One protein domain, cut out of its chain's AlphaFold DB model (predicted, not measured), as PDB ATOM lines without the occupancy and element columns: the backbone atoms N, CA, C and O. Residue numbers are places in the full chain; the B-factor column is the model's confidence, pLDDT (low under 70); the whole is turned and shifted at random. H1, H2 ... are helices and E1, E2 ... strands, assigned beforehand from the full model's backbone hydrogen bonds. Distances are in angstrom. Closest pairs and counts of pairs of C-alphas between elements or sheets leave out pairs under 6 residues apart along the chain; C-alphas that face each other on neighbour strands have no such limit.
ATOM      1  N   SER A   2     -10.149 -37.733 -11.057       44.91
ATOM      2  CA  SER A   2      -9.141 -37.291 -10.063       44.91
ATOM      3  C   SER A   2      -9.529 -36.055  -9.228       44.91
ATOM      4  O   SER A   2      -9.154 -35.961  -8.069       44.91
ATOM      5  N   GLN A   3     -10.302 -35.110  -9.779       49.28
ATOM      6  CA  GLN A   3     -10.709 -33.894  -9.049       49.28
ATOM      7  C   GLN A   3     -11.778 -34.138  -7.969       49.28
ATOM      8  O   GLN A   3     -11.918 -33.323  -7.063       49.28
ATOM      9  N   GLU A   4     -12.548 -35.220  -8.075       50.69
ATOM     10  CA  GLU A   4     -13.656 -35.537  -7.163       50.69
ATOM     11  C   GLU A   4     -13.145 -36.219  -5.889       50.69
ATOM     12  O   GLU A   4     -13.463 -35.766  -4.793       50.69
ATOM     13  N   ILE A   5     -12.221 -37.176  -6.045       54.34
ATOM     14  CA  ILE A   5     -11.486 -37.833  -4.947       54.34
ATOM     15  C   ILE A   5     -10.796 -36.794  -4.049       54.34
ATOM     16  O   ILE A   5     -10.860 -36.880  -2.824       54.34
ATOM     17  N   ASN A   6     -10.200 -35.759  -4.649       68.75
ATOM     18  CA  ASN A   6      -9.553 -34.694  -3.884       68.75
ATOM     19  C   ASN A   6     -10.558 -33.910  -3.021       68.75
ATOM     20  O   ASN A   6     -10.258 -33.603  -1.874       68.75
ATOM     21  N   ARG A   7     -11.775 -33.641  -3.516       78.38
ATOM     22  CA  ARG A   7     -12.796 -32.892  -2.757       78.38
ATOM     23  C   ARG A   7     -13.365 -33.684  -1.584       78.38
ATOM     24  O   ARG A   7     -13.615 -33.098  -0.532       78.38
ATOM     25  N   GLU A   8     -13.578 -34.986  -1.753       83.31
ATOM     26  CA  GLU A   8     -14.053 -35.854  -0.669       83.31
ATOM     27  C   GLU A   8     -13.020 -35.931   0.457       83.31
ATOM     28  O   GLU A   8     -13.363 -35.739   1.625       83.31
ATOM     29  N   MET A   9     -11.745 -36.105   0.101       86.00
ATOM     30  CA  MET A   9     -10.643 -36.128   1.060       86.00
ATOM     31  C   MET A   9     -10.451 -34.770   1.754       86.00
ATOM     32  O   MET A   9     -10.294 -34.707   2.974       86.00
ATOM     33  N   GLU A  10     -10.539 -33.663   1.013       88.19
ATOM     34  CA  GLU A  10     -10.533 -32.315   1.589       88.19
ATOM     35  C   GLU A  10     -11.672 -32.118   2.595       88.19
ATOM     36  O   GLU A  10     -11.457 -31.604   3.697       88.19
ATOM     37  N   SER A  11     -12.887 -32.540   2.234       90.25
ATOM     38  CA  SER A  11     -14.061 -32.452   3.102       90.25
ATOM     39  C   SER A  11     -13.888 -33.302   4.361       90.25
ATOM     40  O   SER A  11     -14.178 -32.828   5.463       90.25
ATOM     41  N   LEU A  12     -13.366 -34.523   4.224       92.25
ATOM     42  CA  LEU A  12     -13.050 -35.407   5.344       92.25
ATOM     43  C   LEU A  12     -12.053 -34.750   6.309       92.25
ATOM     44  O   LEU A  12     -12.317 -34.668   7.511       92.25
ATOM     45  N   ILE A  13     -10.937 -34.235   5.788       93.25
ATOM     46  CA  ILE A  13      -9.870 -33.614   6.585       93.25
ATOM     47  C   ILE A  13     -10.360 -32.339   7.279       93.25
ATOM     48  O   ILE A  13     -10.024 -32.092   8.439       93.25
ATOM     49  N   ARG A  14     -11.189 -31.530   6.613       93.62
ATOM     50  CA  ARG A  14     -11.857 -30.390   7.262       93.62
ATOM     51  C   ARG A  14     -12.797 -30.867   8.371       93.62
ATOM     52  O   ARG A  14     -12.808 -30.280   9.452       93.62
ATOM     53  N   GLY A  15     -13.518 -31.964   8.140       95.38
ATOM     54  CA  GLY A  15     -14.401 -32.610   9.113       95.38
ATOM     55  C   GLY A  15     -13.688 -33.156  10.356       95.38
ATOM     56  O   GLY A  15     -14.305 -33.260  11.416       95.38
ATOM     57  N   TRP A  16     -12.383 -33.435  10.287       96.12
ATOM     58  CA  TRP A  16     -11.582 -33.794  11.465       96.12
ATOM     59  C   TRP A  16     -11.471 -32.659  12.491       96.12
ATOM     60  O   TRP A  16     -11.208 -32.920  13.670       96.12
ATOM     61  N   GLY A  17     -11.682 -31.417  12.045       95.19
ATOM     62  CA  GLY A  17     -11.626 -30.215  12.861       95.19
ATOM     63  C   GLY A  17     -10.225 -29.880  13.374       95.19
ATOM     64  O   GLY A  17      -9.241 -30.594  13.139       95.19
ATOM     65  N   LEU A  18     -10.144 -28.768  14.102       96.12
ATOM     66  CA  LEU A  18      -8.901 -28.302  14.704       96.12
ATOM     67  C   LEU A  18      -8.671 -28.917  16.095       96.12
ATOM     68  O   LEU A  18      -9.612 -29.021  16.896       96.12
ATOM     69  N   PRO A  19      -7.414 -29.256  16.439       95.12
ATOM     70  CA  PRO A  19      -7.059 -29.648  17.797       95.12
ATOM     71  C   PRO A  19      -7.307 -28.490  18.770       95.12
ATOM     72  O   PRO A  19      -7.146 -27.319  18.420       95.12
ATOM     73  N   LYS A  20      -7.628 -28.804  20.033       94.81
ATOM     74  CA  LYS A  20      -7.954 -27.803  21.071       94.81
ATOM     75  C   LYS A  20      -6.904 -26.688  21.183       94.81
ATOM     76  O   LYS A  20      -7.269 -25.529  21.334       94.81
ATOM     77  N   ALA A  21      -5.624 -27.031  21.040       94.56
ATOM     78  CA  ALA A  21      -4.499 -26.095  21.098       94.56
ATOM     79  C   ALA A  21      -4.490 -25.020  19.992       94.56
ATOM     80  O   ALA A  21      -3.727 -24.062  20.088       94.56
ATOM     81  N   LEU A  22      -5.293 -25.194  18.941       94.56
ATOM     82  CA  LEU A  22      -5.404 -24.277  17.811       94.56
ATOM     83  C   LEU A  22      -6.759 -23.555  17.744       94.56
ATOM     84  O   LEU A  22      -6.892 -22.619  16.963       94.56
ATOM     85  N   LYS A  23      -7.742 -23.936  18.571       92.00
ATOM     86  CA  LYS A  23      -9.108 -23.388  18.503       92.00
ATOM     87  C   LYS A  23      -9.192 -21.889  18.788       92.00
ATOM     88  O   LYS A  23      -9.944 -21.190  18.130       92.00
ATOM     89  N   GLU A  24      -8.391 -21.372  19.718       90.88
ATOM     90  CA  GLU A  24      -8.397 -19.937  20.064       90.88
ATOM     91  C   GLU A  24      -7.971 -19.023  18.902       90.88
ATOM     92  O   GLU A  24      -8.233 -17.824  18.921       90.88
ATOM     93  N   GLN A  25      -7.313 -19.582  17.886       92.25
ATOM     94  CA  GLN A  25      -6.840 -18.864  16.706       92.25
ATOM     95  C   GLN A  25      -7.448 -19.410  15.407       92.25
ATOM     96  O   GLN A  25      -6.906 -19.142  14.338       92.25
ATOM     97  N   GLU A  26      -8.559 -20.147  15.493       92.94
ATOM     98  CA  GLU A  26      -9.230 -20.807  14.364       92.94
ATOM     99  C   GLU A  26      -9.484 -19.858  13.183       92.94
ATOM    100  O   GLU A  26      -9.134 -20.195  12.054       92.94
ATOM    101  N   ASP A  27      -9.939 -18.627  13.438       93.50
ATOM    102  CA  ASP A  27     -10.175 -17.611  12.394       93.50
ATOM    103  C   ASP A  27      -8.913 -17.276  11.569       93.50
ATOM    104  O   ASP A  27      -8.973 -16.881  10.395       93.50
ATOM    105  N   ASN A  28      -7.741 -17.460  12.178       94.19
ATOM    106  CA  ASN A  28      -6.436 -17.192  11.578       94.19
ATOM    107  C   ASN A  28      -5.791 -18.442  10.981       94.19
ATOM    108  O   ASN A  28      -4.677 -18.341  10.471       94.19
ATOM    109  N   ILE A  29      -6.462 -19.592  11.032       94.00
ATOM    110  CA  ILE A  29      -5.980 -20.834  10.445       94.00
ATOM    111  C   ILE A  29      -6.659 -21.055   9.097       94.00
ATOM    112  O   ILE A  29      -7.858 -20.851   8.913       94.00
ATOM    113  N   GLU A  30      -5.862 -21.456   8.122       92.19
ATOM    114  CA  GLU A  30      -6.308 -21.863   6.800       92.19
ATOM    115  C   GLU A  30      -5.862 -23.300   6.538       92.19
ATOM    116  O   GLU A  30      -4.698 -23.641   6.745       92.19
ATOM    117  N   TYR A  31      -6.786 -24.135   6.067       90.94
ATOM    118  CA  TYR A  31      -6.438 -25.438   5.507       90.94
ATOM    119  C   TYR A  31      -5.992 -25.251   4.060       90.94
ATOM    120  O   TYR A  31      -6.771 -24.743   3.247       90.94
ATOM    121  N   ARG A  32      -4.780 -25.707   3.744       88.50
ATOM    122  CA  ARG A  32      -4.239 -25.757   2.382       88.50
ATOM    123  C   ARG A  32      -3.969 -27.197   1.985       88.50
ATOM    124  O   ARG A  32      -3.470 -27.966   2.797       88.50
ATOM    125  N   PHE A  33      -4.300 -27.534   0.749       82.50
ATOM    126  CA  PHE A  33      -4.156 -28.877   0.176       82.50
ATOM    127  C   PHE A  33      -3.253 -28.866  -1.065       82.50
ATOM    128  O   PHE A  33      -3.220 -29.820  -1.835       82.50
ATOM    129  N   ASP A  34      -2.541 -27.760  -1.276       70.38
ATOM    130  CA  ASP A  34      -1.535 -27.609  -2.316       70.38
ATOM    131  C   ASP A  34      -0.134 -27.962  -1.783       70.38
ATOM    132  O   ASP A  34       0.094 -28.069  -0.578       70.38
ATOM    133  N   ASP A  35       0.828 -28.138  -2.691       62.25
ATOM    134  CA  ASP A  35       2.204 -28.534  -2.351       62.25
ATOM    135  C   ASP A  35       3.038 -27.408  -1.702       62.25
ATOM    136  O   ASP A  35       4.238 -27.563  -1.462       62.25
ATOM    137  N   TYR A  36       2.433 -26.256  -1.404       54.16
ATOM    138  CA  TYR A  36       3.122 -25.064  -0.911       54.16
ATOM    139  C   TYR A  36       3.177 -25.036   0.625       54.16
ATOM    140  O   TYR A  36       2.658 -24.127   1.274       54.16
ATOM    141  N   GLY A  37       3.819 -26.044   1.225       56.03
ATOM    142  CA  GLY A  37       3.873 -26.208   2.683       56.03
ATOM    143  C   GLY A  37       5.233 -25.946   3.339       56.03
ATOM    144  O   GLY A  37       5.356 -25.077   4.205       56.03
ATOM    145  N   LEU A  38       6.248 -26.742   2.987       55.31
ATOM    146  CA  LEU A  38       7.587 -26.746   3.598       55.31
ATOM    147  C   LEU A  38       8.649 -26.425   2.533       55.31
ATOM    148  O   LEU A  38       8.538 -26.866   1.389       55.31
ATOM    149  N   ALA A  39       9.655 -25.616   2.889       45.44
ATOM    150  CA  ALA A  39      10.717 -25.201   1.970       45.44
ATOM    151  C   ALA A  39      11.431 -26.434   1.381       45.44
ATOM    152  O   ALA A  39      11.815 -27.329   2.126       45.44
ATOM    153  N   ASN A  40      11.600 -26.446   0.054       42.03
ATOM    154  CA  ASN A  40      12.028 -27.573  -0.800       42.03
ATOM    155  C   ASN A  40      10.929 -28.543  -1.265       42.03
ATOM    156  O   ASN A  40      11.222 -29.685  -1.616       42.03
ATOM    157  N   ALA A  41       9.685 -28.082  -1.408       44.06
ATOM    158  CA  ALA A  41       8.776 -28.684  -2.380       44.06
ATOM    159  C   ALA A  41       9.264 -28.363  -3.812       44.06
ATOM    160  O   ALA A  41       8.678 -27.547  -4.523       44.06
ATOM    161  N   GLU A  42      10.367 -28.982  -4.255       40.31
ATOM    162  CA  GLU A  42      10.515 -29.266  -5.687       40.31
ATOM    163  C   GLU A  42       9.216 -29.949  -6.091       40.31
ATOM    164  O   GLU A  42       8.953 -31.015  -5.548       40.31
ATOM    165  N   LYS A  43       8.393 -29.284  -6.918       40.78
ATOM    166  CA  LYS A  43       7.067 -29.716  -7.398       40.78
ATOM    167  C   LYS A  43       6.912 -31.241  -7.342       40.78
ATOM    168  O   LYS A  43       7.195 -31.927  -8.328       40.78
ATOM    169  N   LYS A  44       6.508 -31.780  -6.186       46.16
ATOM    170  CA  LYS A  44       6.237 -33.208  -6.069       46.16
ATOM    171  C   LYS A  44       4.949 -33.404  -6.859       46.16
ATOM    172  O   LYS A  44       4.063 -32.561  -6.822       46.16
ATOM    173  N   SER A  45       4.951 -34.432  -7.703       40.00
ATOM    174  CA  SER A  45       3.867 -34.759  -8.632       40.00
ATOM    175  C   SER A  45       2.493 -34.582  -7.971       40.00
ATOM    176  O   SER A  45       2.379 -34.923  -6.795       40.00
ATOM    177  N   PRO A  46       1.458 -34.124  -8.705       44.16
ATOM    178  CA  PRO A  46       0.097 -34.050  -8.178       44.16
ATOM    179  C   PRO A  46      -0.269 -35.358  -7.477       44.16
ATOM    180  O   PRO A  46       0.059 -36.429  -8.006       44.16
ATOM    181  N   CYS A  47      -0.913 -35.224  -6.310       48.03
ATOM    182  CA  CYS A  47      -1.353 -36.321  -5.449       48.03
ATOM    183  C   CYS A  47      -1.889 -37.463  -6.318       48.03
ATOM    184  O   CYS A  47      -2.850 -37.282  -7.077       48.03
ATOM    185  N   LYS A  48      -1.217 -38.618  -6.282       51.59
ATOM    186  CA  LYS A  48      -1.715 -39.808  -6.985       51.59
ATOM    187  C   LYS A  48      -2.983 -40.293  -6.279       51.59
ATOM    188  O   LYS A  48      -3.237 -39.933  -5.134       51.59
ATOM    189  N   ASN A  49      -3.805 -41.091  -6.963       54.22
ATOM    190  CA  ASN A  49      -5.052 -41.618  -6.398       54.22
ATOM    191  C   ASN A  49      -4.824 -42.194  -4.984       54.22
ATOM    192  O   ASN A  49      -3.994 -43.085  -4.823       54.22
ATOM    193  N   GLY A  50      -5.562 -41.684  -3.994       63.91
ATOM    194  CA  GLY A  50      -5.469 -42.117  -2.596       63.91
ATOM    195  C   GLY A  50      -4.414 -41.397  -1.747       63.91
ATOM    196  O   GLY A  50      -4.306 -41.710  -0.565       63.91
ATOM    197  N   GLU A  51      -3.655 -40.447  -2.305       78.31
ATOM    198  CA  GLU A  51      -2.747 -39.568  -1.559       78.31
ATOM    199  C   GLU A  51      -3.485 -38.338  -1.027       78.31
ATOM    200  O   GLU A  51      -4.186 -37.636  -1.756       78.31
ATOM    201  N   ALA A  52      -3.300 -38.075   0.260       84.94
ATOM    202  CA  ALA A  52      -3.853 -36.943   0.969       84.94
ATOM    203  C   ALA A  52      -2.714 -36.154   1.616       84.94
ATOM    204  O   ALA A  52      -2.007 -36.661   2.490       84.94
ATOM    205  N   ARG A  53      -2.563 -34.890   1.217       87.31
ATOM    206  CA  ARG A  53      -1.634 -33.936   1.827       87.31
ATOM    207  C   ARG A  53      -2.395 -32.683   2.234       87.31
ATOM    208  O   ARG A  53      -3.171 -32.145   1.450       87.31
ATOM    209  N   PHE A  54      -2.168 -32.213   3.456       90.19
ATOM    210  CA  PHE A  54      -2.714 -30.936   3.898       90.19
ATOM    211  C   PHE A  54      -1.803 -30.212   4.884       90.19
ATOM    212  O   PHE A  54      -0.966 -30.803   5.577       90.19
ATOM    213  N   HIS A  55      -2.031 -28.907   4.974       90.75
ATOM    214  CA  HIS A  55      -1.331 -27.984   5.843       90.75
ATOM    215  C   HIS A  55      -2.330 -27.146   6.635       90.75
ATOM    216  O   HIS A  55      -3.314 -26.651   6.084       90.75
ATOM    217  N   LEU A  56      -2.044 -26.936   7.921       93.38
ATOM    218  CA  LEU A  56      -2.648 -25.849   8.683       93.38
ATOM    219  C   LEU A  56      -1.719 -24.646   8.651       93.38
ATOM    220  O   LEU A  56      -0.603 -24.707   9.174       93.38
ATOM    221  N   TYR A  57      -2.190 -23.556   8.065       90.50
ATOM    222  CA  TYR A  57      -1.411 -22.352   7.842       90.50
ATOM    223  C   TYR A  57      -1.923 -21.194   8.699       90.50
ATOM    224  O   TYR A  57      -3.110 -20.878   8.681       90.50
ATOM    225  N   GLU A  58      -1.030 -20.548   9.447       91.12
ATOM    226  CA  GLU A  58      -1.332 -19.338  10.210       91.12
ATOM    227  C   GLU A  58      -1.244 -18.110   9.295       91.12
ATOM    228  O   GLU A  58      -0.157 -17.697   8.879       91.12
ATOM    229  N   LYS A  59      -2.395 -17.484   9.028       89.50
ATOM    230  CA  LYS A  59      -2.530 -16.336   8.117       89.50
ATOM    231  C   LYS A  59      -1.702 -15.121   8.547       89.50
ATOM    232  O   LYS A  59      -1.199 -14.400   7.696       89.50
ATOM    233  N   ARG A  60      -1.560 -14.887   9.858       87.25
ATOM    234  CA  ARG A  60      -0.915 -13.677  10.411       87.25
ATOM    235  C   ARG A  60       0.577 -13.609  10.105       87.25
ATOM    236  O   ARG A  60       1.075 -12.560   9.719       87.25
ATOM    237  N   ASN A  61       1.263 -14.733  10.286       82.69
ATOM    238  CA  ASN A  61       2.721 -14.812  10.197       82.69
ATOM    239  C   ASN A  61       3.191 -15.568   8.954       82.69
ATOM    240  O   ASN A  61       4.390 -15.759   8.763       82.69
ATOM    241  N   GLY A  62       2.252 -16.035   8.129       83.88
ATOM    242  CA  GLY A  62       2.561 -16.771   6.919       83.88
ATOM    243  C   GLY A  62       3.262 -18.104   7.188       83.88
ATOM    244  O   GLY A  62       4.182 -18.476   6.456       83.88
ATOM    245  N   LYS A  63       2.871 -18.815   8.252       87.00
ATOM    246  CA  LYS A  63       3.623 -19.967   8.762       87.00
ATOM    247  C   LYS A  63       2.802 -21.248   8.790       87.00
ATOM    248  O   LYS A  63       1.687 -21.277   9.301       87.00
ATOM    249  N   THR A  64       3.407 -22.343   8.342       89.62
ATOM    250  CA  THR A  64       2.844 -23.691   8.476       89.62
ATOM    251  C   THR A  64       2.942 -24.174   9.926       89.62
ATOM    252  O   THR A  64       4.038 -24.329  10.472       89.62
ATOM    253  N   LEU A  65       1.791 -24.412  10.556       92.75
ATOM    254  CA  LEU A  65       1.665 -24.922  11.925       92.75
ATOM    255  C   LEU A  65       1.681 -26.448  11.968       92.75
ATOM    256  O   LEU A  65       2.262 -27.039  12.878       92.75
ATOM    257  N   VAL A  66       1.027 -27.075  10.991       93.44
ATOM    258  CA  VAL A  66       0.915 -28.528  10.852       93.44
ATOM    259  C   VAL A  66       1.037 -28.879   9.379       93.44
ATOM    260  O   VAL A  66       0.465 -28.180   8.548       93.44
ATOM    261  N   SER A  67       1.739 -29.964   9.073       91.81
ATOM    262  CA  SER A  67       1.675 -30.618   7.763       91.81
ATOM    263  C   SER A  67       1.457 -32.099   7.978       91.81
ATOM    264  O   SER A  67       2.105 -32.688   8.845       91.81
ATOM    265  N   MET A  68       0.592 -32.708   7.185       92.12
ATOM    266  CA  MET A  68       0.382 -34.143   7.229       92.12
ATOM    267  C   MET A  68       0.207 -34.687   5.821       92.12
ATOM    268  O   MET A  68      -0.440 -34.059   4.986       92.12
ATOM    269  N   GLU A  69       0.800 -35.848   5.581       89.00
ATOM    270  CA  GLU A  69       0.730 -36.555   4.312       89.00
ATOM    271  C   GLU A  69       0.596 -38.050   4.556       89.00
ATOM    272  O   GLU A  69       1.414 -38.644   5.266       89.00
ATOM    273  N   PHE A  70      -0.415 -38.651   3.945       89.69
ATOM    274  CA  PHE A  70      -0.640 -40.084   3.979       89.69
ATOM    275  C   PHE A  70      -1.228 -40.571   2.658       89.69
ATOM    276  O   PHE A  70      -1.843 -39.800   1.926       89.69
ATOM    277  N   TYR A  71      -1.043 -41.848   2.345       86.62
ATOM    278  CA  TYR A  71      -1.622 -42.452   1.151       86.62
ATOM    279  C   TYR A  71      -1.909 -43.935   1.343       86.62
ATOM    280  O   TYR A  71      -1.188 -44.635   2.056       86.62
ATOM    281  N   GLU A  72      -2.961 -44.425   0.697       85.19
ATOM    282  CA  GLU A  72      -3.230 -45.862   0.624       85.19
ATOM    283  C   GLU A  72      -2.230 -46.543  -0.313       85.19
ATOM    284  O   GLU A  72      -1.883 -46.023  -1.375       85.19
ATOM    285  N   ILE A  73      -1.754 -47.722   0.079       75.06
ATOM    286  CA  ILE A  73      -0.884 -48.536  -0.760       75.06
ATOM    287  C   ILE A  73      -1.767 -49.540  -1.493       75.06
ATOM    288  O   ILE A  73      -2.371 -50.415  -0.870       75.06
ATOM    289  N   SER A  74      -1.827 -49.451  -2.825       61.25
ATOM    290  CA  SER A  74      -2.525 -50.469  -3.609       61.25
ATOM    291  C   SER A  74      -1.860 -51.840  -3.409       61.25
ATOM    292  O   SER A  74      -0.625 -51.921  -3.471       61.25
ATOM    293  N   PRO A  75      -2.640 -52.925  -3.236       55.59
ATOM    294  CA  PRO A  75      -2.105 -54.276  -3.070       55.59
ATOM    295  C   PRO A  75      -1.147 -54.680  -4.195       55.59
ATOM    296  O   PRO A  75      -0.177 -55.379  -3.951       55.59
ATOM    297  N   GLU A  76      -1.364 -54.183  -5.414       53.19
ATOM    298  CA  GLU A  76      -0.603 -54.559  -6.612       53.19
ATOM    299  C   GLU A  76       0.881 -54.149  -6.583       53.19
ATOM    300  O   GLU A  76       1.676 -54.655  -7.373       53.19
ATOM    301  N   THR A  77       1.280 -53.248  -5.680       49.56
ATOM    302  CA  THR A  77       2.621 -52.639  -5.675       49.56
ATOM    303  C   THR A  77       3.415 -52.862  -4.389       49.56
ATOM    304  O   THR A  77       4.497 -52.294  -4.248       49.56
ATOM    305  N   SER A  78       2.915 -53.649  -3.432       47.19
ATOM    306  CA  SER A  78       3.566 -53.808  -2.125       47.19
ATOM    307  C   SER A  78       3.783 -55.260  -1.720       47.19
ATOM    308  O   SER A  78       3.132 -56.179  -2.206       47.19
ATOM    309  N   VAL A  79       4.687 -55.464  -0.760       48.31
ATOM    310  CA  VAL A  79       4.880 -56.746  -0.060       48.31
ATOM    311  C   VAL A  79       3.576 -57.205   0.633       48.31
ATOM    312  O   VAL A  79       3.412 -58.394   0.885       48.31
ATOM    313  N   GLY A  80       2.611 -56.299   0.855       47.53
ATOM    314  CA  GLY A  80       1.250 -56.600   1.319       47.53
ATOM    315  C   GLY A  80       0.416 -57.433   0.337       47.53
ATOM    316  O   GLY A  80      -0.512 -58.115   0.769       47.53
ATOM    317  N   ALA A  81       0.802 -57.503  -0.946       51.19
ATOM    318  CA  ALA A  81       0.234 -58.452  -1.911       51.19
ATOM    319  C   ALA A  81       0.325 -59.912  -1.431       51.19
ATOM    320  O   ALA A  81      -0.517 -60.734  -1.781       51.19
ATOM    321  N   LEU A  82       1.347 -60.240  -0.629       50.97
ATOM    322  CA  LEU A  82       1.556 -61.586  -0.088       50.97
ATOM    323  C   LEU A  82       0.610 -61.921   1.075       50.97
ATOM    324  O   LEU A  82       0.432 -63.102   1.369       50.97
ATOM    325  N   PHE A  83       0.009 -60.916   1.724       55.81
ATOM    326  CA  PHE A  83      -0.802 -61.091   2.937       55.81
ATOM    327  C   PHE A  83      -2.249 -60.590   2.808       55.81
ATOM    328  O   PHE A  83      -3.018 -60.773   3.744       55.81
ATOM    329  N   ASN A  84      -2.644 -60.004   1.668       60.47
ATOM    330  CA  ASN A  84      -3.960 -59.374   1.448       60.47
ATOM    331  C   ASN A  84      -4.334 -58.277   2.473       60.47
ATOM    332  O   ASN A  84      -5.488 -57.852   2.503       60.47
ATOM    333  N   GLU A  85      -3.390 -57.796   3.288       69.75
ATOM    334  CA  GLU A  85      -3.643 -56.728   4.259       69.75
ATOM    335  C   GLU A  85      -3.748 -55.384   3.512       69.75
ATOM    336  O   GLU A  85      -2.859 -55.010   2.737       69.75
ATOM    337  N   LYS A  86      -4.848 -54.647   3.721       83.69
ATOM    338  CA  LYS A  86      -4.998 -53.286   3.184       83.69
ATOM    339  C   LYS A  86      -4.142 -52.343   4.033       83.69
ATOM    340  O   LYS A  86      -4.395 -52.188   5.228       83.69
ATOM    341  N   THR A  87      -3.154 -51.699   3.416       85.62
ATOM    342  CA  THR A  87      -2.154 -50.874   4.114       85.62
ATOM    343  C   THR A  87      -2.200 -49.426   3.643       85.62
ATOM    344  O   THR A  87      -2.474 -49.142   2.477       85.62
ATOM    345  N   MET A  88      -1.873 -48.499   4.539       89.62
ATOM    346  CA  MET A  88      -1.589 -47.108   4.198       89.62
ATOM    347  C   MET A  88      -0.249 -46.659   4.769       89.62
ATOM    348  O   MET A  88       0.225 -47.204   5.760       89.62
ATOM    349  N   THR A  89       0.350 -45.633   4.178       89.94
ATOM    350  CA  THR A  89       1.570 -45.002   4.680       89.94
ATOM    351  C   THR A  89       1.255 -43.625   5.242       89.94
ATOM    352  O   THR A  89       0.645 -42.807   4.562       89.94
ATOM    353  N   LEU A  90       1.732 -43.338   6.452       92.31
ATOM    354  CA  LEU A  90       1.915 -41.981   6.960       92.31
ATOM    355  C   LEU A  90       3.328 -41.516   6.592       92.31
ATOM    356  O   LEU A  90       4.307 -41.881   7.249       92.31
ATOM    357  N   ASN A  91       3.427 -40.713   5.536       87.12
ATOM    358  CA  ASN A  91       4.705 -40.238   5.014       87.12
ATOM    359  C   ASN A  91       5.237 -39.034   5.805       87.12
ATOM    360  O   ASN A  91       6.431 -38.935   6.082       87.12
ATOM    361  N   LEU A  92       4.342 -38.130   6.212       87.94
ATOM    362  CA  LEU A  92       4.708 -36.907   6.921       87.94
ATOM    363  C   LEU A  92       3.716 -36.607   8.041       87.94
ATOM    364  O   LEU A  92       2.508 -36.574   7.827       87.94
ATOM    365  N   LEU A  93       4.244 -36.279   9.220       92.12
ATOM    366  CA  LEU A  93       3.513 -35.534  10.238       92.12
ATOM    367  C   LEU A  93       4.447 -34.519  10.893       92.12
ATOM    368  O   LEU A  93       5.329 -34.852  11.686       92.12
ATOM    369  N   TYR A  94       4.227 -33.259  10.559       91.81
ATOM    370  CA  TYR A  94       4.949 -32.116  11.076       91.81
ATOM    371  C   TYR A  94       4.047 -31.296  11.994       91.81
ATOM    372  O   TYR A  94       2.899 -31.013  11.666       91.81
ATOM    373  N   VAL A  95       4.606 -30.864  13.123       93.06
ATOM    374  CA  VAL A  95       4.018 -29.845  13.994       93.06
ATOM    375  C   VAL A  95       5.093 -28.816  14.305       93.06
ATOM    376  O   VAL A  95       6.216 -29.176  14.698       93.06
ATOM    377  N   ASP A  96       4.740 -27.543  14.158       91.81
ATOM    378  CA  ASP A  96       5.617 -26.430  14.482       91.81
ATOM    379  C   ASP A  96       6.123 -26.503  15.925       91.81
ATOM    380  O   ASP A  96       5.397 -26.871  16.851       91.81
ATOM    381  N   ALA A  97       7.386 -26.124  16.123       91.81
ATOM    382  CA  ALA A  97       8.071 -26.249  17.405       91.81
ATOM    383  C   ALA A  97       7.338 -25.553  18.566       91.81
ATOM    384  O   ALA A  97       7.392 -26.053  19.693       91.81
ATOM    385  N   SER A  98       6.627 -24.450  18.300       91.19
ATOM    386  CA  SER A  98       5.861 -23.713  19.316       91.19
ATOM    387  C   SER A  98       4.591 -24.444  19.783       91.19
ATOM    388  O   SER A  98       4.110 -24.208  20.896       91.19
ATOM    389  N   PHE A  99       4.102 -25.395  18.980       91.94
ATOM    390  CA  PHE A  99       2.895 -26.177  19.247       91.94
ATOM    391  C   PHE A  99       3.157 -27.661  19.554       91.94
ATOM    392  O   PHE A  99       2.229 -28.414  19.868       91.94
ATOM    393  N   ARG A 100       4.416 -28.114  19.519       92.50
ATOM    394  CA  ARG A 100       4.778 -29.470  19.963       92.50
ATOM    395  C   ARG A 100       4.419 -29.675  21.435       92.50
ATOM    396  O   ARG A 100       4.413 -28.737  22.227       92.50
ATOM    397  N   LYS A 101       4.132 -30.931  21.798       90.56
ATOM    398  CA  LYS A 101       3.644 -31.344  23.132       90.56
ATOM    399  C   LYS A 101       2.284 -30.744  23.534       90.56
ATOM    400  O   LYS A 101       1.893 -30.883  24.684       90.56
ATOM    401  N   ARG A 102       1.538 -30.143  22.597       94.31
ATOM    402  CA  ARG A 102       0.154 -29.668  22.798       94.31
ATOM    403  C   ARG A 102      -0.888 -30.580  22.144       94.31
ATOM    404  O   ARG A 102      -1.899 -30.110  21.640       94.31
ATOM    405  N   GLU A 103      -0.577 -31.873  22.066       95.06
ATOM    406  CA  GLU A 103      -1.474 -32.931  21.569       95.06
ATOM    407  C   GLU A 103      -1.972 -32.788  20.118       95.06
ATOM    408  O   GLU A 103      -2.762 -33.602  19.663       95.06
ATOM    409  N   ILE A 104      -1.445 -31.842  19.337       96.38
ATOM    410  CA  ILE A 104      -1.796 -31.676  17.915       96.38
ATOM    411  C   ILE A 104      -1.497 -32.935  17.098       96.38
ATOM    412  O   ILE A 104      -2.346 -33.408  16.351       96.38
ATOM    413  N   ALA A 105      -0.299 -33.503  17.262       96.00
ATOM    414  CA  ALA A 105       0.059 -34.747  16.586       96.00
ATOM    415  C   ALA A 105      -0.837 -35.908  17.044       96.00
ATOM    416  O   ALA A 105      -1.212 -36.742  16.233       96.00
ATOM    417  N   THR A 106      -1.210 -35.944  18.331       97.62
ATOM    418  CA  THR A 106      -2.139 -36.953  18.855       97.62
ATOM    419  C   THR A 106      -3.492 -36.861  18.158       97.62
ATOM    420  O   THR A 106      -3.950 -37.865  17.628       97.62
ATOM    421  N   HIS A 107      -4.074 -35.659  18.084       97.88
ATOM    422  CA  HIS A 107      -5.357 -35.412  17.421       97.88
ATOM    423  C   HIS A 107      -5.377 -35.960  15.993       97.88
ATOM    424  O   HIS A 107      -6.272 -36.716  15.635       97.88
ATOM    425  N   TYR A 108      -4.371 -35.628  15.182       97.44
ATOM    426  CA  TYR A 108      -4.360 -36.053  13.781       97.44
ATOM    427  C   TYR A 108      -4.086 -37.545  13.586       97.44
ATOM    428  O   TYR A 108      -4.654 -38.143  12.677       97.44
ATOM    429  N   ILE A 109      -3.282 -38.172  14.448       97.62
ATOM    430  CA  ILE A 109      -3.087 -39.625  14.388       97.62
ATOM    431  C   ILE A 109      -4.345 -40.381  14.810       97.62
ATOM    432  O   ILE A 109      -4.665 -41.397  14.201       97.62
ATOM    433  N   GLU A 110      -5.096 -39.883  15.794       97.81
ATOM    434  CA  GLU A 110      -6.396 -40.466  16.141       97.81
ATOM    435  C   GLU A 110      -7.369 -40.386  14.967       97.81
ATOM    436  O   GLU A 110      -8.004 -41.384  14.644       97.81
ATOM    437  N   LYS A 111      -7.418 -39.249  14.264       97.75
ATOM    438  CA  LYS A 111      -8.278 -39.083  13.086       97.75
ATOM    439  C   LYS A 111      -7.866 -39.961  11.910       97.75
ATOM    440  O   LYS A 111      -8.734 -40.552  11.273       97.75
ATOM    441  N   LEU A 112      -6.565 -40.110  11.669       96.38
ATOM    442  CA  LEU A 112      -6.060 -41.045  10.667       96.38
ATOM    443  C   LEU A 112      -6.394 -42.494  11.028       96.38
ATOM    444  O   LEU A 112      -6.790 -43.260  10.159       96.38
ATOM    445  N   LYS A 113      -6.269 -42.870  12.305       96.81
ATOM    446  CA  LYS A 113      -6.643 -44.205  12.785       96.81
ATOM    447  C   LYS A 113      -8.139 -44.461  12.602       96.81
ATOM    448  O   LYS A 113      -8.512 -45.533  12.139       96.81
ATOM    449  N   ASP A 114      -8.989 -43.496  12.947       97.06
ATOM    450  CA  ASP A 114     -10.439 -43.608  12.760       97.06
ATOM    451  C   ASP A 114     -10.792 -43.786  11.273       97.06
ATOM    452  O   ASP A 114     -11.604 -44.648  10.936       97.06
ATOM    453  N   TYR A 115     -10.129 -43.032  10.389       94.69
ATOM    454  CA  TYR A 115     -10.245 -43.191   8.936       94.69
ATOM    455  C   TYR A 115      -9.764 -44.570   8.457       94.69
ATOM    456  O   TYR A 115     -10.458 -45.246   7.705       94.69
ATOM    457  N   ALA A 116      -8.612 -45.042   8.940       93.31
ATOM    458  CA  ALA A 116      -8.104 -46.367   8.598       93.31
ATOM    459  C   ALA A 116      -9.109 -47.469   8.964       93.31
ATOM    460  O   ALA A 116      -9.399 -48.346   8.152       93.31
ATOM    461  N   ILE A 117      -9.720 -47.377  10.150       94.81
ATOM    462  CA  ILE A 117     -10.761 -48.313  10.588       94.81
ATOM    463  C   ILE A 117     -11.985 -48.258   9.665       94.81
ATOM    464  O   ILE A 117     -12.511 -49.317   9.312       94.81
ATOM    465  N   SER A 118     -12.459 -47.065   9.275       94.00
ATOM    466  CA  SER A 118     -13.630 -46.948   8.387       94.00
ATOM    467  C   SER A 118     -13.365 -47.536   7.005       94.00
ATOM    468  O   SER A 118     -14.238 -48.196   6.444       94.00
ATOM    469  N   GLU A 119     -12.136 -47.384   6.513       90.12
ATOM    470  CA  GLU A 119     -11.693 -47.887   5.212       90.12
ATOM    471  C   GLU A 119     -11.187 -49.334   5.235       90.12
ATOM    472  O   GLU A 119     -10.707 -49.830   4.209       90.12
ATOM    473  N   ARG A 120     -11.305 -50.024   6.380       91.00
ATOM    474  CA  ARG A 120     -10.814 -51.399   6.597       91.00
ATOM    475  C   ARG A 120      -9.327 -51.555   6.268       91.00
ATOM    476  O   ARG A 120      -8.908 -52.565   5.713       91.00
ATOM    477  N   ILE A 121      -8.549 -50.526   6.575       89.75
ATOM    478  CA  ILE A 121      -7.092 -50.529   6.504       89.75
ATOM    479  C   ILE A 121      -6.581 -51.153   7.800       89.75
ATOM    480  O   ILE A 121      -6.907 -50.690   8.888       89.75
ATOM    481  N   GLU A 122      -5.786 -52.208   7.678       91.12
ATOM    482  CA  GLU A 122      -5.325 -53.034   8.799       91.12
ATOM    483  C   GLU A 122      -3.951 -52.591   9.316       91.12
ATOM    484  O   GLU A 122      -3.611 -52.820  10.480       91.12
ATOM    485  N   CYS A 123      -3.162 -51.924   8.468       91.62
ATOM    486  CA  CYS A 123      -1.822 -51.458   8.807       91.62
ATOM    487  C   CYS A 123      -1.578 -50.010   8.367       91.62
ATOM    488  O   CYS A 123      -1.873 -49.623   7.235       91.62
ATOM    489  N   ILE A 124      -0.989 -49.223   9.268       93.69
ATOM    490  CA  ILE A 124      -0.434 -47.901   8.988       93.69
ATOM    491  C   ILE A 124       1.088 -47.987   9.105       93.69
ATOM    492  O   ILE A 124       1.642 -48.113  10.199       93.69
ATOM    493  N   ASP A 125       1.770 -47.878   7.975       92.31
ATOM    494  CA  ASP A 125       3.222 -47.820   7.905       92.31
ATOM    495  C   ASP A 125       3.703 -46.399   8.199       92.31
ATOM    496  O   ASP A 125       3.217 -45.426   7.620       92.31
ATOM    497  N   VAL A 126       4.678 -46.263   9.097       91.69
ATOM    498  CA  VAL A 126       5.212 -44.965   9.515       91.69
ATOM    499  C   VAL A 126       6.732 -44.972   9.457       91.69
ATOM    500  O   VAL A 126       7.391 -45.737  10.165       91.69
ATOM    501  N   LEU A 127       7.312 -44.057   8.679       85.12
ATOM    502  CA  LEU A 127       8.750 -43.804   8.716       85.12
ATOM    503  C   LEU A 127       9.063 -42.795   9.831       85.12
ATOM    504  O   LEU A 127       8.951 -41.582   9.652       85.12
ATOM    505  N   ALA A 128       9.473 -43.280  11.006       84.50
ATOM    506  CA  ALA A 128       9.778 -42.423  12.150       84.50
ATOM    507  C   ALA A 128      11.191 -41.832  12.032       84.50
ATOM    508  O   ALA A 128      12.101 -42.175  12.792       84.50
ATOM    509  N   ASN A 129      11.376 -40.919  11.079       84.50
ATOM    510  CA  ASN A 129      12.649 -40.253  10.836       84.50
ATOM    511  C   ASN A 129      12.598 -38.766  11.241       84.50
ATOM    512  O   ASN A 129      12.248 -37.922  10.415       84.50
ATOM    513  N   PRO A 130      12.965 -38.408  12.489       83.31
ATOM    514  CA  PRO A 130      13.001 -37.006  12.904       83.31
ATOM    515  C   PRO A 130      14.081 -36.195  12.171       83.31
ATOM    516  O   PRO A 130      14.031 -34.968  12.230       83.31
ATOM    517  N   ASP A 131      15.016 -36.852  11.477       82.56
ATOM    518  CA  ASP A 131      16.150 -36.264  10.756       82.56
ATOM    519  C   ASP A 131      15.985 -36.376   9.229       82.56
ATOM    520  O   ASP A 131      16.959 -36.318   8.482       82.56
ATOM    521  N   ALA A 132      14.750 -36.566   8.745       81.31
ATOM    522  CA  ALA A 132      14.455 -36.534   7.316       81.31
ATOM    523  C   ALA A 132      14.823 -35.171   6.704       81.31
ATOM    524  O   ALA A 132      14.644 -34.134   7.347       81.31
ATOM    525  N   LYS A 133      15.275 -35.185   5.442       80.19
ATOM    526  CA  LYS A 133      15.662 -33.976   4.693       80.19
ATOM    527  C   LYS A 133      14.524 -32.963   4.569       80.19
ATOM    528  O   LYS A 133      14.776 -31.765   4.552       80.19
ATOM    529  N   ASP A 134      13.271 -33.427   4.552       73.00
ATOM    530  CA  ASP A 134      12.084 -32.558   4.562       73.00
ATOM    531  C   ASP A 134      12.005 -31.674   5.831       73.00
ATOM    532  O   ASP A 134      11.210 -30.736   5.896       73.00
ATOM    533  N   PHE A 135      12.833 -31.952   6.847       77.94
ATOM    534  CA  PHE A 135      12.955 -31.176   8.081       77.94
ATOM    535  C   PHE A 135      14.266 -30.385   8.206       77.94
ATOM    536  O   PHE A 135      14.559 -29.883   9.300       77.94
ATOM    537  N   ASP A 136      15.062 -30.274   7.141       81.38
ATOM    538  CA  ASP A 136      16.293 -29.479   7.147       81.38
ATOM    539  C   ASP A 136      15.975 -27.988   7.343       81.38
ATOM    540  O   ASP A 136      15.018 -27.446   6.794       81.38
ATOM    541  N   GLY A 137      16.745 -27.310   8.198       80.31
ATOM    542  CA  GLY A 137      16.499 -25.908   8.565       80.31
ATOM    543  C   GLY A 137      15.294 -25.674   9.490       80.31
ATOM    544  O   GLY A 137      15.088 -24.551   9.953       80.31
ATOM    545  N   ILE A 138      14.521 -26.713   9.829       83.31
ATOM    546  CA  ILE A 138      13.403 -26.620  10.774       83.31
ATOM    547  C   ILE A 138      13.903 -26.790  12.210       83.31
ATOM    548  O   ILE A 138      14.678 -27.694  12.528       83.31
ATOM    549  N   SER A 139      13.389 -25.965  13.126       85.19
ATOM    550  CA  SER A 139      13.707 -26.081  14.551       85.19
ATOM    551  C   SER A 139      13.391 -27.481  15.099       85.19
ATOM    552  O   SER A 139      12.258 -27.973  15.030       85.19
ATOM    553  N   LYS A 140      14.387 -28.106  15.733       86.00
ATOM    554  CA  LYS A 140      14.237 -29.370  16.473       86.00
ATOM    555  C   LYS A 140      13.770 -29.157  17.922       86.00
ATOM    556  O   LYS A 140      13.612 -30.120  18.662       86.00
ATOM    557  N   ASN A 141      13.473 -27.922  18.340       88.31
ATOM    558  CA  ASN A 141      12.991 -27.657  19.699       88.31
ATOM    559  C   ASN A 141      11.726 -28.468  19.996       88.31
ATOM    560  O   ASN A 141      10.782 -28.476  19.206       88.31
ATOM    561  N   ASN A 142      11.703 -29.160  21.137       87.31
ATOM    562  CA  ASN A 142      10.606 -30.047  21.540       87.31
ATOM    563  C   ASN A 142      10.288 -31.197  20.561       87.31
ATOM    564  O   ASN A 142       9.209 -31.784  20.679       87.31
ATOM    565  N   SER A 143      11.177 -31.539  19.620       88.81
ATOM    566  CA  SER A 143      11.023 -32.759  18.820       88.81
ATOM    567  C   SER A 143      11.214 -34.004  19.691       88.81
ATOM    568  O   SER A 143      11.844 -33.969  20.754       88.81
ATOM    569  N   LEU A 144      10.631 -35.119  19.252       90.50
ATOM    570  CA  LEU A 144      10.909 -36.414  19.857       90.50
ATOM    571  C   LEU A 144      12.164 -37.010  19.204       90.50
ATOM    572  O   LEU A 144      12.239 -37.031  17.976       90.50
ATOM    573  N   PRO A 145      13.121 -37.543  19.985       91.31
ATOM    574  CA  PRO A 145      14.179 -38.378  19.423       91.31
ATOM    575  C   PRO A 145      13.569 -39.647  18.814       91.31
ATOM    576  O   PRO A 145      12.507 -40.092  19.262       91.31
ATOM    577  N   LYS A 146      14.262 -40.257  17.843       91.12
ATOM    578  CA  LYS A 146      13.766 -41.393  17.041       91.12
ATOM    579  C   LYS A 146      13.075 -42.477  17.876       91.12
ATOM    580  O   LYS A 146      11.923 -42.803  17.622       91.12
ATOM    581  N   GLU A 147      13.710 -42.953  18.946       92.50
ATOM    582  CA  GLU A 147      13.136 -43.997  19.811       92.50
ATOM    583  C   GLU A 147      11.843 -43.577  20.526       92.50
ATOM    584  O   GLU A 147      10.916 -44.372  20.686       92.50
ATOM    585  N   ARG A 148      11.735 -42.309  20.945       94.38
ATOM    586  CA  ARG A 148      10.489 -41.796  21.537       94.38
ATOM    587  C   ARG A 148       9.420 -41.556  20.478       94.38
ATOM    588  O   ARG A 148       8.247 -41.733  20.784       94.38
ATOM    589  N   LEU A 149       9.811 -41.189  19.259       93.38
ATOM    590  CA  LEU A 149       8.896 -41.051  18.130       93.38
ATOM    591  C   LEU A 149       8.297 -42.412  17.743       93.38
ATOM    592  O   LEU A 149       7.086 -42.518  17.579       93.38
ATOM    593  N   LYS A 150       9.111 -43.475  17.723       94.38
ATOM    594  CA  LYS A 150       8.625 -44.848  17.527       94.38
ATOM    595  C   LYS A 150       7.588 -45.241  18.574       94.38
ATOM    596  O   LYS A 150       6.486 -45.657  18.230       94.38
ATOM    597  N   LYS A 151       7.904 -45.035  19.857       95.50
ATOM    598  CA  LYS A 151       6.966 -45.294  20.964       95.50
ATOM    599  C   LYS A 151       5.692 -44.448  20.872       95.50
ATOM    600  O   LYS A 151       4.626 -44.926  21.241       95.50
ATOM    601  N   PHE A 152       5.799 -43.209  20.393       95.94
ATOM    602  CA  PHE A 152       4.647 -42.333  20.208       95.94
ATOM    603  C   PHE A 152       3.647 -42.905  19.202       95.94
ATOM    604  O   PHE A 152       2.461 -42.860  19.495       95.94
ATOM    605  N   TYR A 153       4.091 -43.452  18.068       96.38
ATOM    606  CA  TYR A 153       3.179 -44.040  17.083       96.38
ATOM    607  C   TYR A 153       2.584 -45.367  17.558       96.38
ATOM    608  O   TYR A 153       1.373 -45.555  17.486       96.38
ATOM    609  N   LYS A 154       3.402 -46.241  18.157       95.19
ATOM    610  CA  LYS A 154       2.940 -47.552  18.644       95.19
ATOM    611  C   LYS A 154       1.819 -47.488  19.684       95.19
ATOM    612  O   LYS A 154       1.058 -48.434  19.825       95.19
ATOM    613  N   LYS A 155       1.678 -46.376  20.416       96.12
ATOM    614  CA  LYS A 155       0.603 -46.221  21.414       96.12
ATOM    615  C   LYS A 155      -0.807 -46.184  20.798       96.12
ATOM    616  O   LYS A 155      -1.777 -46.272  21.542       96.12
ATOM    617  N   PHE A 156      -0.919 -45.966  19.485       96.25
ATOM    618  CA  PHE A 156      -2.198 -45.878  18.778       96.25
ATOM    619  C   PHE A 156      -2.662 -47.213  18.186       96.25
ATOM    620  O   PHE A 156      -3.788 -47.280  17.694       96.25
ATOM    621  N   GLU A 157      -1.824 -48.250  18.252       94.06
ATOM    622  CA  GLU A 157      -2.163 -49.608  17.829       94.06
ATOM    623  C   GLU A 157      -3.363 -50.156  18.605       94.06
ATOM    624  O   GLU A 157      -3.528 -49.898  19.801       94.06
ATOM    625  N   ASN A 158      -4.192 -50.941  17.924       93.75
ATOM    626  CA  ASN A 158      -5.245 -51.737  18.540       93.75
ATOM    627  C   ASN A 158      -5.480 -53.038  17.753       93.75
ATOM    628  O   ASN A 158      -4.711 -53.400  16.869       93.75
ATOM    629  N   ASP A 159      -6.546 -53.753  18.100       93.50
ATOM    630  CA  ASP A 159      -6.967 -55.004  17.468       93.50
ATOM    631  C   ASP A 159      -7.377 -54.855  15.993       93.50
ATOM    632  O   ASP A 159      -7.361 -55.841  15.261       93.50
ATOM    633  N   LYS A 160      -7.729 -53.640  15.553       93.88
ATOM    634  CA  LYS A 160      -8.200 -53.350  14.190       93.88
ATOM    635  C   LYS A 160      -7.120 -52.776  13.282       93.88
ATOM    636  O   LYS A 160      -7.164 -53.009  12.083       93.88
ATOM    637  N   VAL A 161      -6.200 -51.993  13.844       94.31
ATOM    638  CA  VAL A 161      -5.172 -51.261  13.100       94.31
ATOM    639  C   VAL A 161      -3.834 -51.368  13.813       94.31
ATOM    640  O   VAL A 161      -3.679 -50.944  14.964       94.31
ATOM    641  N   LYS A 162      -2.841 -51.886  13.091       94.88
ATOM    642  CA  LYS A 162      -1.441 -51.939  13.513       94.88
ATOM    643  C   LYS A 162      -0.679 -50.719  12.991       94.88
ATOM    644  O   LYS A 162      -1.008 -50.173  11.943       94.88
ATOM    645  N   PHE A 163       0.371 -50.321  13.703       94.25
ATOM    646  CA  PHE A 163       1.314 -49.288  13.283       94.25
ATOM    647  C   PHE A 163       2.685 -49.930  13.078       94.25
ATOM    648  O   PHE A 163       3.393 -50.256  14.033       94.25
ATOM    649  N   THR A 164       3.104 -50.089  11.829       91.94
ATOM    650  CA  THR A 164       4.444 -50.603  11.533       91.94
ATOM    651  C   THR A 164       5.411 -49.433  11.435       91.94
ATOM    652  O   THR A 164       5.364 -48.641  10.499       91.94
ATOM    653  N   VAL A 165       6.280 -49.289  12.439       90.81
ATOM    654  CA  VAL A 165       7.137 -48.101  12.579       90.81
ATOM    655  C   VAL A 165       8.610 -48.414  12.304       90.81
ATOM    656  O   VAL A 165       9.236 -49.171  13.056       90.81
ATOM    657  N   PHE A 166       9.176 -47.772  11.279       83.62
ATOM    658  CA  PHE A 166      10.549 -47.971  10.788       83.62
ATOM    659  C   PHE A 166      11.548 -46.935  11.339       83.62
ATOM    660  O   PHE A 166      11.179 -45.754  11.529       83.62
TER     661      PHE A 166
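This is residues 2 to 166 of the 166 residues of an uncharacterized protein of Bacillus pacificus (UniProt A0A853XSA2). One twisted sheet of six strands forms a wall, with the longest helix, H4, packed along one face, H1 near the E1 and E2 end of the sheet and H5 over the E6 edge. Two long stretches with no named element, residues 33 to 50 and 127 to 145, loop on the other side of the wall. The printed part has 165 residues, with five named helices and six named strands in the order H1 H2 E1 E2 E3 H3 E4 H4 E5 H5 E6. The sheet runs E1 E2 E3 E4 E5 E6 and is mixed, and the class is mixed, helices and strands. The whole is compact, with a radius of gyration of the C-alphas of 15.7 A and spans of 48 by 39 by 31 A.

E1, residues 29 to 32, E2, residues 51 to 58, and E3, residues 63 to 73, form a meander, each strand the antiparallel neighbour of the one before; N 30 and O 57 are 2.9 A apart, N 54 and O 68 3.0 A. E3 is antiparallel to E4, residues 87 to 95, with N 69 and O 92 at 2.9 A. E5, residues 123 to 126, is parallel to E4, with N 90 and O 125 at 2.8 A, and to E6, residues 162 to 165, with N 124 and O 162 at 2.8 A. H4, residues 104 to 118, is on the sheet at a height of 8.0 A, along the strands at 11 degrees to E4 on the local plane; the closest C-alphas, Val 95 and Ala 105, are 6.8 A apart. H5, residues 146 to 154, has a height of 7.3 A over the sheet; its C-alpha 154 is 5.9 A from that of Phe 163. E4, H4, E5 and E5, H5, E6 are strand-helix-strand units, two parallel strands with a helix between, each with a right-handed crossover. H1, residues 2 to 15, is only just at the sheet's level, at a height of 4.0 A; the C-alphas of Met 9 and Ala 52 are closest to each other, at 6.8 A. H2, residues 20 to 23, only grazes the sheet, and H3, residues 79 to 82, is only just not on it. Every O i to N i+4 pair is within hydrogen-bond range in H4 and H5, and 8 of 10 in H1; H2 and H3 are too short for such a pair.

H1 begins at C-alpha 2, (-9.141, -37.291, -10.063), and is 20.4 A long. E3 is 30.4 A, E4 24.0 A, E2 23.4 A and H4 21.5 A long. E6 ends at C-alpha 165, (7.137, -48.101, 12.579).

The C-alphas farthest apart, those of Arg 60 and Leu 82, are 49.1 A apart. The printed part has no cut; the links E1 to E2 and E5 to H5 are long. Residues 2 to 6, 35 to 50 and 74 to 85 are under pLDDT 70; the mean of the printed part is 82.7.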